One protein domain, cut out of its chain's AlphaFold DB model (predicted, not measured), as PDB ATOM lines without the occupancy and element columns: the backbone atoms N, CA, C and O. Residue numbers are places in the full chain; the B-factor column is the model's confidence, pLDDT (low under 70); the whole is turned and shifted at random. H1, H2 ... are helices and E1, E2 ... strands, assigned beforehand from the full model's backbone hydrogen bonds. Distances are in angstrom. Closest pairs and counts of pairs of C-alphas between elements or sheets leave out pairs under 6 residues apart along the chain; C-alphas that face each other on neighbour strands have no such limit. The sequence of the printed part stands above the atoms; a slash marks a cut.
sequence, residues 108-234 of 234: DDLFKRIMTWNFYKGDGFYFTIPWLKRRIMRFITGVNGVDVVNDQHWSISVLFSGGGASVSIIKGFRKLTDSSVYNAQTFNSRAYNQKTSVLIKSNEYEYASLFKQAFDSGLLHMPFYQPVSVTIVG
ATOM      1  N   ASP A 108     278.135 191.554 238.797       89.31
ATOM      2  CA  ASP A 108     278.950 192.754 239.022       89.31
ATOM      3  C   ASP A 108     280.135 192.494 239.962       89.31
ATOM      4  O   ASP A 108     281.237 192.974 239.709       89.31
ATOM      5  N   ASP A 109     279.940 191.683 241.007       90.69
ATOM      6  CA  ASP A 109     281.004 191.291 241.935       90.69
ATOM      7  C   ASP A 109     282.145 190.555 241.216       90.69
ATOM      8  O   ASP A 109     283.313 190.939 241.324       90.69
ATOM      9  N   LEU A 110     281.819 189.534 240.419       90.50
ATOM     10  CA  LEU A 110     282.820 188.774 239.676       90.50
ATOM     11  C   LEU A 110     283.467 189.624 238.571       90.50
ATOM     12  O   LEU A 110     284.674 189.518 238.346       90.50
ATOM     13  N   PHE A 111     282.717 190.532 237.943       91.94
ATOM     14  CA  PHE A 111     283.266 191.463 236.959       91.94
ATOM     15  C   PHE A 111     284.285 192.412 237.597       91.94
ATOM     16  O   PHE A 111     285.392 192.572 237.077       91.94
ATOM     17  N   LYS A 112     283.971 192.968 238.772       92.38
ATOM     18  CA  LYS A 112     284.904 193.798 239.545       92.38
ATOM     19  C   LYS A 112     286.150 193.029 239.959       92.38
ATOM     20  O   LYS A 112     287.245 193.584 239.875       92.38
ATOM     21  N   ARG A 113     286.037 191.754 240.348       92.56
ATOM     22  CA  ARG A 113     287.201 190.898 240.661       92.56
ATOM     23  C   ARG A 113     288.111 190.705 239.445       92.56
ATOM     24  O   ARG A 113     289.326 190.850 239.574       92.56
ATOM     25  N   ILE A 114     287.538 190.457 238.264       92.12
ATOM     26  CA  ILE A 114     288.285 190.341 236.998       92.12
ATOM     27  C   ILE A 114     288.974 191.667 236.648       92.12
ATOM     28  O   ILE A 114     290.167 191.694 236.352       92.12
ATOM     29  N   MET A 115     288.261 192.792 236.732       91.69
ATOM     30  CA  MET A 115     288.858 194.109 236.495       91.69
ATOM     31  C   MET A 115     289.976 194.421 237.491       91.69
ATOM     32  O   MET A 115     291.031 194.924 237.104       91.69
ATOM     33  N   THR A 116     289.778 194.090 238.767       91.81
ATOM     34  CA  THR A 116     290.786 194.291 239.814       91.81
ATOM     35  C   THR A 116     292.035 193.485 239.501       91.81
ATOM     36  O   THR A 116     293.135 194.022 239.559       91.81
ATOM     37  N   TRP A 117     291.890 192.227 239.091       92.00
ATOM     38  CA  TRP A 117     293.029 191.419 238.671       92.00
ATOM     39  C   TRP A 117     293.860 192.110 237.577       92.00
ATOM     40  O   TRP A 117     295.084 192.184 237.681       92.00
ATOM     41  N   ASN A 118     293.204 192.668 236.558       90.81
ATOM     42  CA  ASN A 118     293.883 193.239 235.395       90.81
ATOM     43  C   ASN A 118     294.449 194.652 235.635       90.81
ATOM     44  O   ASN A 118     295.545 194.963 235.167       90.81
ATOM     45  N   PHE A 119     293.743 195.510 236.377       89.06
ATOM     46  CA  PHE A 119     294.070 196.940 236.463       89.06
ATOM     47  C   PHE A 119     294.567 197.408 237.831       89.06
ATOM     48  O   PHE A 119     295.090 198.519 237.923       89.06
ATOM     49  N   TYR A 120     294.455 196.599 238.888       87.38
ATOM     50  CA  TYR A 120     294.900 197.008 240.220       87.38
ATOM     51  C   TYR A 120     296.416 197.241 240.259       87.38
ATOM     52  O   TYR A 120     297.204 196.380 239.858       87.38
ATOM     53  N   LYS A 121     296.827 198.417 240.748       84.06
ATOM     54  CA  LYS A 121     298.236 198.843 240.828       84.06
ATOM     55  C   LYS A 121     298.823 198.802 242.242       84.06
ATOM     56  O   LYS A 121     300.033 198.951 242.381       84.06
ATOM     57  N   GLY A 122     298.009 198.560 243.274       84.06
ATOM     58  CA  GLY A 122     298.451 198.590 244.676       84.06
ATOM     59  C   GLY A 122     299.479 197.515 245.054       84.06
ATOM     60  O   GLY A 122     300.218 197.695 246.011       84.06
ATOM     61  N   ASP A 123     299.594 196.435 244.273       78.88
ATOM     62  CA  ASP A 123     300.578 195.364 244.521       78.88
ATOM     63  C   ASP A 123     302.013 195.718 244.089       78.88
ATOM     64  O   ASP A 123     302.938 194.932 244.300       78.88
ATOM     65  N   GLY A 124     302.203 196.872 243.444       83.56
ATOM     66  CA  GLY A 124     303.465 197.257 242.822       83.56
ATOM     67  C   GLY A 124     303.693 196.619 241.447       83.56
ATOM     68  O   GLY A 124     302.859 195.881 240.915       83.56
ATOM     69  N   PHE A 125     304.841 196.947 240.854       82.25
ATOM     70  CA  PHE A 125     305.186 196.591 239.471       82.25
ATOM     71  C   PHE A 125     306.056 195.334 239.343       82.25
ATOM     72  O   PHE A 125     306.249 194.835 238.237       82.25
ATOM     73  N   TYR A 126     306.580 194.817 240.456       87.00
ATOM     74  CA  TYR A 126     307.497 193.680 240.456       87.00
ATOM     75  C   TYR A 126     306.759 192.373 240.720       87.00
ATOM     76  O   TYR A 126     306.078 192.213 241.735       87.00
ATOM     77  N   PHE A 127     306.943 191.412 239.819       88.44
ATOM     78  CA  PHE A 127     306.404 190.075 239.998       88.44
ATOM     79  C   PHE A 127     307.199 189.297 241.053       88.44
ATOM     80  O   PHE A 127     308.417 189.156 240.956       88.44
ATOM     81  N   THR A 128     306.497 188.743 242.039       89.56
ATOM     82  CA  THR A 128     307.035 187.806 243.035       89.56
ATOM     83  C   THR A 128     306.002 186.713 243.335       89.56
ATOM     84  O   THR A 128     304.810 186.878 243.069       89.56
ATOM     85  N   ILE A 129     306.412 185.585 243.922       90.06
ATOM     86  CA  ILE A 129     305.446 184.548 244.334       90.06
ATOM     87  C   ILE A 129     304.408 185.108 245.331       90.06
ATOM     88  O   ILE A 129     303.215 184.880 245.117       90.06
ATOM     89  N   PRO A 130     304.792 185.880 246.373       88.81
ATOM     90  CA  PRO A 130     303.824 186.553 247.240       88.81
ATOM     91  C   PRO A 130     302.867 187.488 246.493       88.81
ATOM     92  O   PRO A 130     301.678 187.491 246.800       88.81
ATOM     93  N   TRP A 131     303.342 188.225 245.480       88.94
ATOM     94  CA  TRP A 131     302.493 189.076 244.635       88.94
ATOM     95  C   TRP A 131     301.368 188.270 243.974       88.94
ATOM     96  O   TRP A 131     300.198 188.645 244.059       88.94
ATOM     97  N   LEU A 132     301.698 187.112 243.393       90.50
ATOM     98  CA  LEU A 132     300.701 186.264 242.739       90.50
ATOM     99  C   LEU A 132     299.718 185.679 243.757       90.50
ATOM    100  O   LEU A 132     298.506 185.720 243.546       90.50
ATOM    101  N   LYS A 133     300.224 185.183 244.892       90.50
ATOM    102  CA  LYS A 133     299.375 184.637 245.958       90.50
ATOM    103  C   LYS A 133     298.394 185.678 246.500       90.50
ATOM    104  O   LYS A 133     297.224 185.354 246.674       90.50
ATOM    105  N   ARG A 134     298.834 186.923 246.713       88.75
ATOM    106  CA  ARG A 134     297.973 188.028 247.171       88.75
ATOM    107  C   ARG A 134     296.851 188.329 246.185       88.75
ATOM    108  O   ARG A 134     295.700 188.437 246.592       88.75
ATOM    109  N   ARG A 135     297.152 188.382 244.886       90.00
ATOM    110  CA  ARG A 135     296.133 188.610 243.848       90.00
ATOM    111  C   ARG A 135     295.101 187.499 243.770       90.00
ATOM    112  O   ARG A 135     293.912 187.784 243.661       90.00
ATOM    113  N   ILE A 136     295.541 186.247 243.862       91.38
ATOM    114  CA  ILE A 136     294.631 185.100 243.886       91.38
ATOM    115  C   ILE A 136     293.771 185.149 245.158       91.38
ATOM    116  O   ILE A 136     292.553 185.017 245.062       91.38
ATOM    117  N   MET A 137     294.353 185.431 246.332       89.31
ATOM    118  CA  MET A 137     293.575 185.609 247.567       89.31
ATOM    119  C   MET A 137     292.548 186.731 247.442       89.31
ATOM    120  O   MET A 137     291.394 186.534 247.823       89.31
ATOM    121  N   ARG A 138     292.928 187.881 246.876       90.06
ATOM    122  CA  ARG A 138     292.014 189.004 246.632       90.06
ATOM    123  C   ARG A 138     290.881 188.596 245.705       90.06
ATOM    124  O   ARG A 138     289.728 188.878 245.999       90.06
ATOM    125  N   PHE A 139     291.180 187.884 244.624       92.00
ATOM    126  CA  PHE A 139     290.140 187.404 243.723       92.00
ATOM    127  C   PHE A 139     289.162 186.468 244.437       92.00
ATOM    128  O   PHE A 139     287.966 186.546 244.189       92.00
ATOM    129  N   ILE A 140     289.637 185.593 245.326       90.19
ATOM    130  CA  ILE A 140     288.779 184.602 245.983       90.19
ATOM    131  C   ILE A 140     287.977 185.222 247.138       90.19
ATOM    132  O   ILE A 140     286.789 184.947 247.278       90.19
ATOM    133  N   THR A 141     288.594 186.083 247.947       88.50
ATOM    134  CA  THR A 141     288.022 186.567 249.221       88.50
ATOM    135  C   THR A 141     287.570 188.030 249.187       88.50
ATOM    136  O   THR A 141     286.680 188.414 249.939       88.50
ATOM    137  N   GLY A 142     288.124 188.842 248.286       88.50
ATOM    138  CA  GLY A 142     287.849 190.272 248.177       88.50
ATOM    139  C   GLY A 142     286.486 190.562 247.566       88.50
ATOM    140  O   GLY A 142     286.330 190.565 246.343       88.50
ATOM    141  N   VAL A 143     285.501 190.840 248.421       88.81
ATOM    142  CA  VAL A 143     284.151 191.258 248.017       88.81
ATOM    143  C   VAL A 143     284.240 192.457 247.075       88.81
ATOM    144  O   VAL A 143     284.894 193.448 247.382       88.81
ATOM    145  N   ASN A 144     283.599 192.371 245.914       89.31
ATOM    146  CA  ASN A 144     283.633 193.356 244.835       89.31
ATOM    147  C   ASN A 144     285.059 193.750 244.408       89.31
ATOM    148  O   ASN A 144     285.315 194.904 244.058       89.31
ATOM    149  N   GLY A 145     286.005 192.809 244.481       84.19
ATOM    150  CA  GLY A 145     287.412 193.035 244.155       84.19
ATOM    151  C   GLY A 145     288.176 193.881 245.179       84.19
ATOM    152  O   GLY A 145     289.285 194.315 244.885       84.19
ATOM    153  N   VAL A 146     287.605 194.150 246.360       89.12
ATOM    154  CA  VAL A 146     288.269 194.940 247.411       89.12
ATOM    155  C   VAL A 146     289.564 194.278 247.836       89.12
ATOM    156  O   VAL A 146     289.647 193.053 247.943       89.12
ATOM    157  N   ASP A 147     290.580 195.106 248.066       84.00
ATOM    158  CA  ASP A 147     291.835 194.622 248.610       84.00
ATOM    159  C   ASP A 147     291.634 194.107 250.034       84.00
ATOM    160  O   ASP A 147     291.014 194.763 250.868       84.00
ATOM    161  N   VAL A 148     292.158 192.918 250.307       79.25
ATOM    162  CA  VAL A 148     292.040 192.287 251.617       79.25
ATOM    163  C   VAL A 148     293.424 192.293 252.237       79.25
ATOM    164  O   VAL A 148     294.371 191.775 251.644       79.25
ATOM    165  N   VAL A 149     293.531 192.841 253.449       72.44
ATOM    166  CA  VAL A 149     294.734 192.714 254.277       72.44
ATOM    167  C   VAL A 149     294.778 191.276 254.779       72.44
ATOM    168  O   VAL A 149     294.296 190.955 255.862       72.44
ATOM    169  N   ASN A 150     295.250 190.376 253.924       65.25
ATOM    170  CA  ASN A 150     295.401 188.976 254.260       65.25
ATOM    171  C   ASN A 150     296.867 188.570 254.137       65.25
ATOM    172  O   ASN A 150     297.366 188.293 253.045       65.25
ATOM    173  N   ASP A 151     297.534 188.500 255.285       65.69
ATOM    174  CA  ASP A 151     298.912 188.015 255.402       65.69
ATOM    175  C   ASP A 151     298.993 186.479 255.418       65.69
ATOM    176  O   ASP A 151     300.078 185.890 255.465       65.69
ATOM    177  N   GLN A 152     297.848 185.796 255.355       64.50
ATOM    178  CA  GLN A 152     297.747 184.348 255.363       64.50
ATOM    179  C   GLN A 152     297.415 183.808 253.965       64.50
ATOM    180  O   GLN A 152     296.287 183.845 253.481       64.50
ATOM    181  N   HIS A 153     298.439 183.252 253.318       67.44
ATOM    182  CA  HIS A 153     298.409 182.774 251.928       67.44
ATOM    183  C   HIS A 153     298.570 181.245 251.823       67.44
ATOM    184  O   HIS A 153     298.927 180.722 250.765       67.44
ATOM    185  N   TRP A 154     298.407 180.524 252.937       66.88
ATOM    186  CA  TRP A 154     298.770 179.106 253.062       66.88
ATOM    187  C   TRP A 154     297.894 178.182 252.206       66.88
ATOM    188  O   TRP A 154     298.368 177.141 251.758       66.88
ATOM    189  N   SER A 155     296.669 178.601 251.891       80.25
ATOM    190  CA  SER A 155     295.744 177.872 251.014       80.25
ATOM    191  C   SER A 155     296.136 177.909 249.535       80.25
ATOM    192  O   SER A 155     295.544 177.188 248.736       80.25
ATOM    193  N   ILE A 156     297.118 178.735 249.150       88.81
ATOM    194  CA  ILE A 156     297.578 178.859 247.765       88.81
ATOM    195  C   ILE A 156     299.030 178.415 247.666       88.81
ATOM    196  O   ILE A 156     299.942 179.008 248.254       88.81
ATOM    197  N   SER A 157     299.260 177.409 246.833       90.31
ATOM    198  CA  SER A 157     300.589 176.990 246.410       90.31
ATOM    199  C   SER A 157     300.852 177.440 244.978       90.31
ATOM    200  O   SER A 157     299.960 177.385 244.136       90.31
ATOM    201  N   VAL A 158     302.076 177.894 244.712       91.50
ATOM    202  CA  VAL A 158     302.551 178.251 243.373       91.50
ATOM    203  C   VAL A 158     303.879 177.541 243.171       91.50
ATOM    204  O   VAL A 158     304.804 177.742 243.959       91.50
ATOM    205  N   LEU A 159     303.965 176.725 242.128       91.94
ATOM    206  CA  LEU A 159     305.161 175.987 241.750       91.94
ATOM    207  C   LEU A 159     305.536 176.338 240.312       91.94
ATOM    208  O   LEU A 159     304.692 176.274 239.424       91.94
ATOM    209  N   PHE A 160     306.805 176.655 240.076       89.56
ATOM    210  CA  PHE A 160     307.351 176.782 238.727       89.56
ATOM    211  C   PHE A 160     308.126 175.518 238.373       89.56
ATOM    212  O   PHE A 160     308.897 174.999 239.177       89.56
ATOM    213  N   SER A 161     307.905 175.018 237.165       87.88
ATOM    214  CA  SER A 161     308.571 173.842 236.611       87.88
ATOM    215  C   SER A 161     308.941 174.106 235.152       87.88
ATOM    216  O   SER A 161     308.466 175.076 234.557       87.88
ATOM    217  N   GLY A 162     309.745 173.225 234.547       80.25
ATOM    218  CA  GLY A 162     310.103 173.336 233.127       80.25
ATOM    219  C   GLY A 162     308.896 173.357 232.179       80.25
ATOM    220  O   GLY A 162     308.980 173.945 231.108       80.25
ATOM    221  N   GLY A 163     307.759 172.778 232.585       79.94
ATOM    222  CA  GLY A 163     306.529 172.746 231.787       79.94
ATOM    223  C   GLY A 163     305.565 173.913 232.017       79.94
ATOM    224  O   GLY A 163     304.572 174.011 231.304       79.94
ATOM    225  N   GLY A 164     305.805 174.787 233.001       87.25
ATOM    226  CA  GLY A 164     304.837 175.829 233.349       87.25
ATOM    227  C   GLY A 164     304.808 176.210 234.825       87.25
ATOM    228  O   GLY A 164     305.479 175.598 235.664       87.25
ATOM    229  N   ALA A 165     303.968 177.195 235.132       90.31
ATOM    230  CA  ALA A 165     303.539 177.479 236.493       90.31
ATOM    231  C   ALA A 165     302.306 176.628 236.847       90.31
ATOM    232  O   ALA A 165     301.380 176.462 236.052       90.31
ATOM    233  N   SER A 166     302.275 176.098 238.060       92.50
ATOM    234  CA  SER A 166     301.131 175.385 238.619       92.50
ATOM    235  C   SER A 166     300.676 176.096 239.882       92.50
ATOM    236  O   SER A 166     301.469 176.337 240.794       92.50
ATOM    237  N   VAL A 167     299.402 176.469 239.910       93.44
ATOM    238  CA  VAL A 167     298.739 177.110 241.039       93.44
ATOM    239  C   VAL A 167     297.761 176.108 241.630       93.44
ATOM    240  O   VAL A 167     296.836 175.672 240.951       93.44
ATOM    241  N   SER A 168     297.928 175.774 242.904       92.25
ATOM    242  CA  SER A 168     296.994 174.916 243.631       92.25
ATOM    243  C   SER A 168     296.286 175.710 244.717       92.25
ATOM    244  O   SER A 168     296.938 176.303 245.574       92.25
ATOM    245  N   ILE A 169     294.955 175.699 244.684       91.00
ATOM    246  CA  ILE A 169     294.093 176.334 245.684       91.00
ATOM    247  C   ILE A 169     293.449 175.234 246.515       91.00
ATOM    248  O   ILE A 169     292.684 174.419 245.997       91.00
ATOM    249  N   ILE A 170     293.751 175.212 247.806       87.00
ATOM    250  CA  ILE A 170     293.267 174.195 248.731       87.00
ATOM    251  C   ILE A 170     291.983 174.708 249.402       87.00
ATOM    252  O   ILE A 170     292.011 175.671 250.163       87.00
ATOM    253  N   LYS A 171     290.847 174.050 249.134       83.00
ATOM    254  CA  LYS A 171     289.510 174.372 249.676       83.00
ATOM    255  C   LYS A 171     289.160 173.613 250.956       83.00
ATOM    256  O   LYS A 171     288.007 173.253 251.181       83.00
ATOM    257  N   GLY A 172     290.147 173.302 251.781       75.12
ATOM    258  CA  GLY A 172     289.912 172.536 252.993       75.12
ATOM    259  C   GLY A 172     291.190 172.096 253.674       75.12
ATOM    260  O   GLY A 172     292.289 172.241 253.150       75.12
ATOM    261  N   PHE A 173     291.042 171.515 254.849       75.50
ATOM    262  CA  PHE A 173     292.153 170.916 255.571       75.50
ATOM    263  C   PHE A 173     291.794 169.484 255.948       75.50
ATOM    264  O   PHE A 173     290.625 169.121 256.108       75.50
ATOM    265  N   ARG A 174     292.814 168.637 256.064       74.56
ATOM    266  CA  ARG A 174     292.629 167.290 256.598       74.56
ATOM    267  C   ARG A 174     292.756 167.341 258.109       74.56
ATOM    268  O   ARG A 174     293.774 167.785 258.630       74.56
ATOM    269  N   LYS A 175     291.736 166.839 258.799       79.75
ATOM    270  CA  LYS A 175     291.787 166.579 260.234       79.75
ATOM    271  C   LYS A 175     292.022 165.088 260.439       79.75
ATOM    272  O   LYS A 175     291.308 164.263 259.870       79.75
ATOM    273  N   LEU A 176     293.029 164.742 261.234       81.69
ATOM    274  CA  LEU A 176     293.208 163.370 261.706       81.69
ATOM    275  C   LEU A 176     292.072 163.055 262.685       81.69
ATOM    276  O   LEU A 176     291.843 163.819 263.622       81.69
ATOM    277  N   THR A 177     291.333 161.977 262.435       80.00
ATOM    278  CA  THR A 177     290.223 161.537 263.301       80.00
ATOM    279  C   THR A 177     290.636 160.355 264.155       80.00
ATOM    280  O   THR A 177     290.352 160.331 265.346       80.00
ATOM    281  N   ASP A 178     291.381 159.422 263.563       74.19
ATOM    282  CA  ASP A 178     291.850 158.212 264.229       74.19
ATOM    283  C   ASP A 178     293.336 158.037 263.944       74.19
ATOM    284  O   ASP A 178     293.756 157.209 263.132       74.19
ATOM    285  N   SER A 179     294.135 158.887 264.584       76.19
ATOM    286  CA  SER A 179     295.587 158.763 264.603       76.19
ATOM    287  C   SER A 179     296.041 158.073 265.883       76.19
ATOM    288  O   SER A 179     295.662 158.494 266.977       76.19
ATOM    289  N   SER A 180     296.889 157.051 265.763       73.69
ATOM    290  CA  SER A 180     297.563 156.421 266.904       73.69
ATOM    291  C   SER A 180     298.670 157.344 267.443       73.69
ATOM    292  O   SER A 180     299.855 157.116 267.202       73.69
ATOM    293  N   VAL A 181     298.283 158.439 268.105       77.19
ATOM    294  CA  VAL A 181     299.218 159.387 268.730       77.19
ATOM    295  C   VAL A 181     299.657 158.836 270.083       77.19
ATOM    296  O   VAL A 181     298.845 158.301 270.841       77.19
ATOM    297  N   TYR A 182     300.948 158.967 270.383       73.62
ATOM    298  CA  TYR A 182     301.529 158.551 271.657       73.62
ATOM    299  C   TYR A 182     300.760 159.159 272.845       73.62
ATOM    300  O   TYR A 182     300.459 160.350 272.837       73.62
ATOM    301  N   ASN A 183     300.428 158.336 273.846       76.81
ATOM    302  CA  ASN A 183     299.669 158.709 275.053       76.81
ATOM    303  C   ASN A 183     298.263 159.305 274.843       76.81
ATOM    304  O   ASN A 183     297.678 159.821 275.791       76.81
ATOM    305  N   ALA A 184     297.683 159.225 273.643       76.62
ATOM    306  CA  ALA A 184     296.365 159.809 273.380       76.62
ATOM    307  C   ALA A 184     295.207 158.802 273.448       76.62
ATOM    308  O   ALA A 184     294.054 159.209 273.330       76.62
ATOM    309  N   GLN A 185     295.485 157.500 273.552       75.69
ATOM    310  CA  GLN A 185     294.498 156.430 273.375       75.69
ATOM    311  C   GLN A 185     294.745 155.282 274.365       75.69
ATOM    312  O   GLN A 185     295.875 155.054 274.796       75.69
ATOM    313  N   THR A 186     293.691 154.541 274.709       81.75
ATOM    314  CA  THR A 186     293.776 153.337 275.551       81.75
ATOM    315  C   THR A 186     294.424 152.170 274.802       81.75
ATOM    316  O   THR A 186     294.383 152.102 273.569       81.75
ATOM    317  N   PHE A 187     295.025 151.230 275.536       76.81
ATOM    318  CA  PHE A 187     295.647 150.037 274.951       76.81
ATOM    319  C   PHE A 187     294.664 149.256 274.059       76.81
ATOM    320  O   PHE A 187     293.485 149.133 274.386       76.81
ATOM    321  N   ASN A 188     295.155 148.739 272.924       77.19
ATOM    322  CA  ASN A 188     294.398 147.969 271.920       77.19
ATOM    323  C   ASN A 188     293.175 148.671 271.290       77.19
ATOM    324  O   ASN A 188     292.373 148.023 270.623       77.19
ATOM    325  N   SER A 189     293.028 149.989 271.444       80.50
ATOM    326  CA  SER A 189     291.910 150.741 270.848       80.50
ATOM    327  C   SER A 189     292.135 151.163 269.388       80.50
ATOM    328  O   SER A 189     291.193 151.580 268.705       80.50
ATOM    329  N   ARG A 190     293.380 151.091 268.899       78.38
ATOM    330  CA  ARG A 190     293.801 151.526 267.558       78.38
ATOM    331  C   ARG A 190     294.882 150.599 267.002       78.38
ATOM    332  O   ARG A 190     295.665 150.032 267.763       78.38
ATOM    333  N   ALA A 191     294.933 150.462 265.678       80.69
ATOM    334  CA  ALA A 191     295.983 149.703 265.003       80.69
ATOM    335  C   ALA A 191     297.301 150.495 264.957       80.69
ATOM    336  O   ALA A 191     297.307 151.729 264.938       80.69
ATOM    337  N   TYR A 192     298.429 149.785 264.903       72.00
ATOM    338  CA  TYR A 192     299.740 150.408 264.723       72.00
ATOM    339  C   TYR A 192     299.790 151.184 263.394       72.00
ATOM    340  O   TYR A 192     299.338 150.680 262.365       72.00
ATOM    341  N   ASN A 193     300.323 152.412 263.409       76.88
ATOM    342  CA  ASN A 193     300.355 153.342 262.267       76.88
ATOM    343  C   ASN A 193     298.981 153.743 261.692       76.88
ATOM    344  O   ASN A 193     298.902 154.216 260.551       76.88
ATOM    345  N   GLN A 194     297.894 153.599 262.455       80.31
ATOM    346  CA  GLN A 194     296.588 154.084 262.015       80.31
ATOM    347  C   GLN A 194     296.624 155.613 261.865       80.31
ATOM    348  O   GLN A 194     296.974 156.337 262.799       80.31
ATOM    349  N   LYS A 195     296.292 156.098 260.662       80.62
ATOM    350  CA  LYS A 195     296.314 157.522 260.285       80.62
ATOM    351  C   LYS A 195     295.067 157.927 259.502       80.62
ATOM    352  O   LYS A 195     295.149 158.530 258.428       80.62
ATOM    353  N   THR A 196     293.898 157.565 260.020       83.31
ATOM    354  CA  THR A 196     292.636 157.932 259.375       83.31
ATOM    355  C   THR A 196     292.457 159.445 259.443       83.31
ATOM    356  O   THR A 196     292.626 160.068 260.495       83.31
ATOM    357  N   SER A 197     292.140 160.051 258.302       83.06
ATOM    358  CA  SER A 197     291.870 161.483 258.194       83.06
ATOM    359  C   SER A 197     290.582 161.721 257.433       83.06
ATOM    360  O   SER A 197     290.269 161.001 256.483       83.06
ATOM    361  N   VAL A 198     289.882 162.778 257.822       82.69
ATOM    362  CA  VAL A 198     288.723 163.299 257.106       82.69
ATOM    363  C   VAL A 198     289.115 164.628 256.472       82.69
ATOM    364  O   VAL A 198     289.797 165.452 257.085       82.69
ATOM    365  N   LEU A 199     288.710 164.823 255.217       79.06
ATOM    366  CA  LEU A 199     288.817 166.110 254.542       79.06
ATOM    367  C   LEU A 199     287.632 166.978 254.966       79.06
ATOM    368  O   LEU A 199     286.485 166.623 254.705       79.06
ATOM    369  N   ILE A 200     287.917 168.108 255.603       75.06
ATOM    370  CA  ILE A 200     286.911 169.110 255.941       75.06
ATOM    371  C   ILE A 200     286.993 170.195 254.872       75.06
ATOM    372  O   ILE A 200     288.010 170.885 254.765       75.06
ATOM    373  N   LYS A 201     285.941 170.313 254.055       72.31
ATOM    374  CA  LYS A 201     285.835 171.366 253.038       72.31
ATOM    375  C   LYS A 201     285.535 172.700 253.721       72.31
ATOM    376  O   LYS A 201     284.657 172.757 254.579       72.31
ATOM    377  N   SER A 202     286.248 173.756 253.342       69.94
ATOM    378  CA  SER A 202     285.934 175.116 253.770       69.94
ATOM    379  C   SER A 202     284.953 175.765 252.792       69.94
ATOM    380  O   SER A 202     285.086 175.642 251.570       69.94
ATOM    381  N   ASN A 203     283.984 176.501 253.338       69.12
ATOM    382  CA  ASN A 203     283.097 177.361 252.550       69.12
ATOM    383  C   ASN A 203     283.738 178.727 252.256       69.12
ATOM    384  O   ASN A 203     283.176 179.535 251.540       69.12
ATOM    385  N   GLU A 204     284.938 179.001 252.765       68.25
ATOM    386  CA  GLU A 204     285.583 180.319 252.668       68.25
ATOM    387  C   GLU A 204     286.098 180.661 251.255       68.25
ATOM    388  O   GLU A 204     286.459 181.803 250.979       68.25
ATOM    389  N   TYR A 205     286.124 179.688 250.333       79.94
ATOM    390  CA  TYR A 205     286.699 179.834 248.988       79.94
ATOM    391  C   TYR A 205     285.709 179.484 247.867       79.94
ATOM    392  O   TYR A 205     286.034 178.750 246.925       79.94
ATOM    393  N   GLU A 206     284.473 179.978 247.953       80.25
ATOM    394  CA  GLU A 206     283.427 179.752 246.939       80.25
ATOM    395  C   GLU A 206     283.878 180.183 245.537       80.25
ATOM    396  O   GLU A 206     283.748 179.413 244.586       80.25
ATOM    397  N   TYR A 207     284.554 181.329 245.432       87.94
ATOM    398  CA  TYR A 207     285.040 181.896 244.170       87.94
ATOM    399  C   TYR A 207     286.235 181.167 243.545       87.94
ATOM    400  O   TYR A 207     286.653 181.534 242.451       87.94
ATOM    401  N   ALA A 208     286.797 180.131 244.175       88.81
ATOM    402  CA  ALA A 208     287.930 179.403 243.602       88.81
ATOM    403  C   ALA A 208     287.579 178.697 242.276       88.81
ATOM    404  O   ALA A 208     288.408 178.653 241.369       88.81
ATOM    405  N   SER A 209     286.352 178.177 242.131       86.00
ATOM    406  CA  SER A 209     285.873 177.580 240.870       86.00
ATOM    407  C   SER A 209     285.733 178.626 239.769       86.00
ATOM    408  O   SER A 209     286.223 178.416 238.662       86.00
ATOM    409  N   LEU A 210     285.136 179.772 240.099       88.44
ATOM    410  CA  LEU A 210     284.998 180.913 239.193       88.44
ATOM    411  C   LEU A 210     286.361 181.502 238.812       88.44
ATOM    412  O   LEU A 210     286.557 181.880 237.663       88.44
ATOM    413  N   PHE A 211     287.322 181.523 239.738       91.25
ATOM    414  CA  PHE A 211     288.702 181.915 239.457       91.25
ATOM    415  C   PHE A 211     289.331 180.998 238.414       91.25
ATOM    416  O   PHE A 211     289.838 181.487 237.410       91.25
ATOM    417  N   LYS A 212     289.259 179.674 238.615       90.56
ATOM    418  CA  LYS A 212     289.780 178.705 237.643       90.56
ATOM    419  C   LYS A 212     289.139 178.912 236.269       90.56
ATOM    420  O   LYS A 212     289.846 178.973 235.277       90.56
ATOM    421  N   GLN A 213     287.823 179.078 236.218       88.25
ATOM    422  CA  GLN A 213     287.098 179.297 234.969       88.25
ATOM    423  C   GLN A 213     287.492 180.612 234.275       88.25
ATOM    424  O   GLN A 213     287.721 180.628 233.067       88.25
ATOM    425  N   ALA A 214     287.607 181.714 235.022       89.25
ATOM    426  CA  ALA A 214     288.058 183.001 234.496       89.25
ATOM    427  C   ALA A 214     289.517 182.939 234.010       89.25
ATOM    428  O   ALA A 214     289.880 183.583 233.026       89.25
ATOM    429  N   PHE A 215     290.349 182.138 234.678       90.38
ATOM    430  CA  PHE A 215     291.730 181.906 234.284       90.38
ATOM    431  C   PHE A 215     291.823 181.086 232.990       90.38
ATOM    432  O   PHE A 215     292.464 181.517 232.035       90.38
ATOM    433  N   ASP A 216     291.123 179.951 232.926       88.19
ATOM    434  CA  ASP A 216     291.114 179.048 231.768       88.19
ATOM    435  C   ASP A 216     290.514 179.708 230.515       88.19
ATOM    436  O   ASP A 216     290.916 179.401 229.396       88.19
ATOM    437  N   SER A 217     289.572 180.638 230.695       86.19
ATOM    438  CA  SER A 217     288.987 181.443 229.610       86.19
ATOM    439  C   SER A 217     289.859 182.630 229.177       86.19
ATOM    440  O   SER A 217     289.486 183.362 228.263       86.19
ATOM    441  N   GLY A 218     291.019 182.839 229.811       88.00
ATOM    442  CA  GLY A 218     291.968 183.892 229.444       88.00
ATOM    443  C   GLY A 218     291.562 185.306 229.874       88.00
ATOM    444  O   GLY A 218     292.151 186.278 229.404       88.00
ATOM    445  N   LEU A 219     290.583 185.447 230.775       90.00
ATOM    446  CA  LEU A 219     290.120 186.750 231.278       90.00
ATOM    447  C   LEU A 219     291.086 187.379 232.292       90.00
ATOM    448  O   LEU A 219     291.025 188.583 232.556       90.00
ATOM    449  N   LEU A 220     291.948 186.554 232.891       92.06
ATOM    450  CA  LEU A 220     292.900 186.947 233.923       92.06
ATOM    451  C   LEU A 220     294.309 187.001 233.332       92.06
ATOM    452  O   LEU A 220     294.943 185.971 233.108       92.06
ATOM    453  N   HIS A 221     294.812 188.208 233.083       89.50
ATOM    454  CA  HIS A 221     296.116 188.382 232.452       89.50
ATOM    455  C   HIS A 221     297.265 188.139 233.434       89.50
ATOM    456  O   HIS A 221     297.249 188.616 234.572       89.50
ATOM    457  N   MET A 222     298.289 187.420 232.977       89.38
ATOM    458  CA  MET A 222     299.544 187.224 233.702       89.38
ATOM    459  C   MET A 222     300.633 188.144 233.136       89.38
ATOM    460  O   MET A 222     300.634 188.419 231.938       89.38
ATOM    461  N   PRO A 223     301.593 188.604 233.959       85.88
ATOM    462  CA  PRO A 223     302.669 189.485 233.503       85.88
ATOM    463  C   PRO A 223     303.803 188.743 232.768       85.88
ATOM    464  O   PRO A 223     304.857 189.323 232.525       85.88
ATOM    465  N   PHE A 224     303.624 187.459 232.441       85.50
ATOM    466  CA  PHE A 224     304.613 186.610 231.777       85.50
ATOM    467  C   PHE A 224     303.931 185.606 230.835       85.50
ATOM    468  O   PHE A 224     302.756 185.290 230.995       85.50
ATOM    469  N   TYR A 225     304.691 185.087 229.866       83.12
ATOM    470  CA  TYR A 225     304.187 184.243 228.770       83.12
ATOM    471  C   TYR A 225     304.189 182.731 229.051       83.12
ATOM    472  O   TYR A 225     303.782 181.939 228.205       83.12
ATOM    473  N   GLN A 226     304.669 182.304 230.217       85.50
ATOM    474  CA  GLN A 226     304.696 180.893 230.594       85.50
ATOM    475  C   GLN A 226     303.269 180.371 230.862       85.50
ATOM    476  O   GLN A 226     302.506 181.050 231.555       85.50
ATOM    477  N   PRO A 227     302.901 179.166 230.378       87.69
ATOM    478  CA  PRO A 227     301.595 178.586 230.664       87.69
ATOM    479  C   PRO A 227     301.412 178.388 232.168       87.69
ATOM    480  O   PRO A 227     302.324 177.941 232.873       87.69
ATOM    481  N   VAL A 228     300.217 178.720 232.647       90.19
ATOM    482  CA  VAL A 228     299.824 178.552 234.044       90.19
ATOM    483  C   VAL A 228     298.623 177.623 234.097       90.19
ATOM    484  O   VAL A 228     297.651 177.812 233.372       90.19
ATOM    485  N   SER A 229     298.687 176.626 234.970       91.38
ATOM    486  CA  SER A 229     297.568 175.729 235.253       91.38
ATOM    487  C   SER A 229     297.045 175.983 236.661       91.38
ATOM    488  O   SER A 229     297.825 176.123 237.602       91.38
ATOM    489  N   VAL A 230     295.721 176.054 236.809       92.38
ATOM    490  CA  VAL A 230     295.063 176.233 238.107       92.38
ATOM    491  C   VAL A 230     294.349 174.943 238.492       92.38
ATOM    492  O   VAL A 230     293.484 174.453 237.768       92.38
ATOM    493  N   THR A 231     294.683 174.399 239.657       91.81
ATOM    494  CA  THR A 231     294.036 173.219 240.234       91.81
ATOM    495  C   THR A 231     293.363 173.570 241.554       91.81
ATOM    496  O   THR A 231     293.917 174.269 242.401       91.81
ATOM    497  N   ILE A 232     292.134 173.089 241.729       88.50
ATOM    498  CA  ILE A 232     291.379 173.248 242.971       88.50
ATOM    499  C   ILE A 232     291.413 171.907 243.686       88.50
ATOM    500  O   ILE A 232     291.018 170.890 243.119       88.50
ATOM    501  N   VAL A 233     291.895 171.910 244.923       81.94
ATOM    502  CA  VAL A 233     292.059 170.715 245.748       81.94
ATOM    503  C   VAL A 233     291.083 170.809 246.916       81.94
ATOM    504  O   VAL A 233     291.268 171.640 247.800       81.94
ATOM    505  N   GLY A 234     290.031 169.985 246.929       69.19
ATOM    506  CA  GLY A 234     289.033 169.996 248.008       69.19
ATOM    507  C   GLY A 234     287.745 169.253 247.702       69.19
ATOM    508  O   GLY A 234     287.251 169.285 246.558       69.19
TER     509      GLY A 234
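Overview. This is residues 108 to 234 of the 234 residues of an uncharacterized protein of Salmonella enterica (UniProt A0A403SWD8). What does the model look like? A small body, a three-stranded sheet of E1, E2 and E5 with helices H2 and H3 over one face, has a long thin two-stranded arm, E3 and E4, which makes the length. H1 folds against H2 as a helical hairpin, and the loop at the arm's tip sticks out at residues 182 to 188. What is it made of? The printed part has 127 residues with three named helices and five named strands, in the order H1 H2 E1 E2 E3 E4 H3 E5, and its class is mixed, helices and strands. The body's sheet is mixed, in the order E1 E2 E5, the arm is antiparallel, and the whole is loose, with a radius of gyration of the C-alphas of 18.7 A and spans of 61 by 35 by 25 A.

Along the chain. Where are the first elements? H1 is residues 108 to 119, beginning at C-alpha 108 (278.950, 192.754, 239.022), and H2 is residues 129 to 141, 18.2 A long. E1 is residues 156 to 161 and E2 residues 164 to 170, 19.3 A long. What follows? E3, residues 172 to 179, is 18.9 A long, and E4, residues 195 to 201, is 18.8 A long. H3 is residues 208 to 216, and E5 is residues 228 to 233, ending at C-alpha 233 (292.059, 170.715, 245.748).

Arrangement. How do the helices stand? H1 touches H2 with residues 113 to 117 alone, closest at the C-alphas of Arg 113 and Phe 139, 5.5 A, at a shallow tilt of 15 degrees, opposite ways. In H1, H2 and H3 every O i to N i+4 pair is within hydrogen-bond range. What is on the sheet? H2 and H3 are on the same face, making two layers, helices on one face of a sheet, at heights over the sheet of 9.0 A and 8.8 A. H3 lies over E5 and runs along the strands, at 20 degrees to E5 on the local plane. How do the strands pair? E1 and E2 form an antiparallel hairpin, with N 159 and O 166 2.9 A apart, and E2 and E5 are parallel, with N 167 and O 229 2.8 A apart. E2 runs on into E3 at 62 degrees, and E3 and E4 form an antiparallel hairpin, with N 175 and O 198 2.9 A apart.

Size, cuts and confidence. How far does it reach? The two C-alphas farthest apart, those of Phe 119 and Phe 187, are 60.7 A apart, and the printed part has no cut. Which links are long? Those from H2 to E1, E3 to E4 and H3 to E5. Where is confidence low? The pLDDT is under 70 at residues 150 to 154, 202 to 204 and 234.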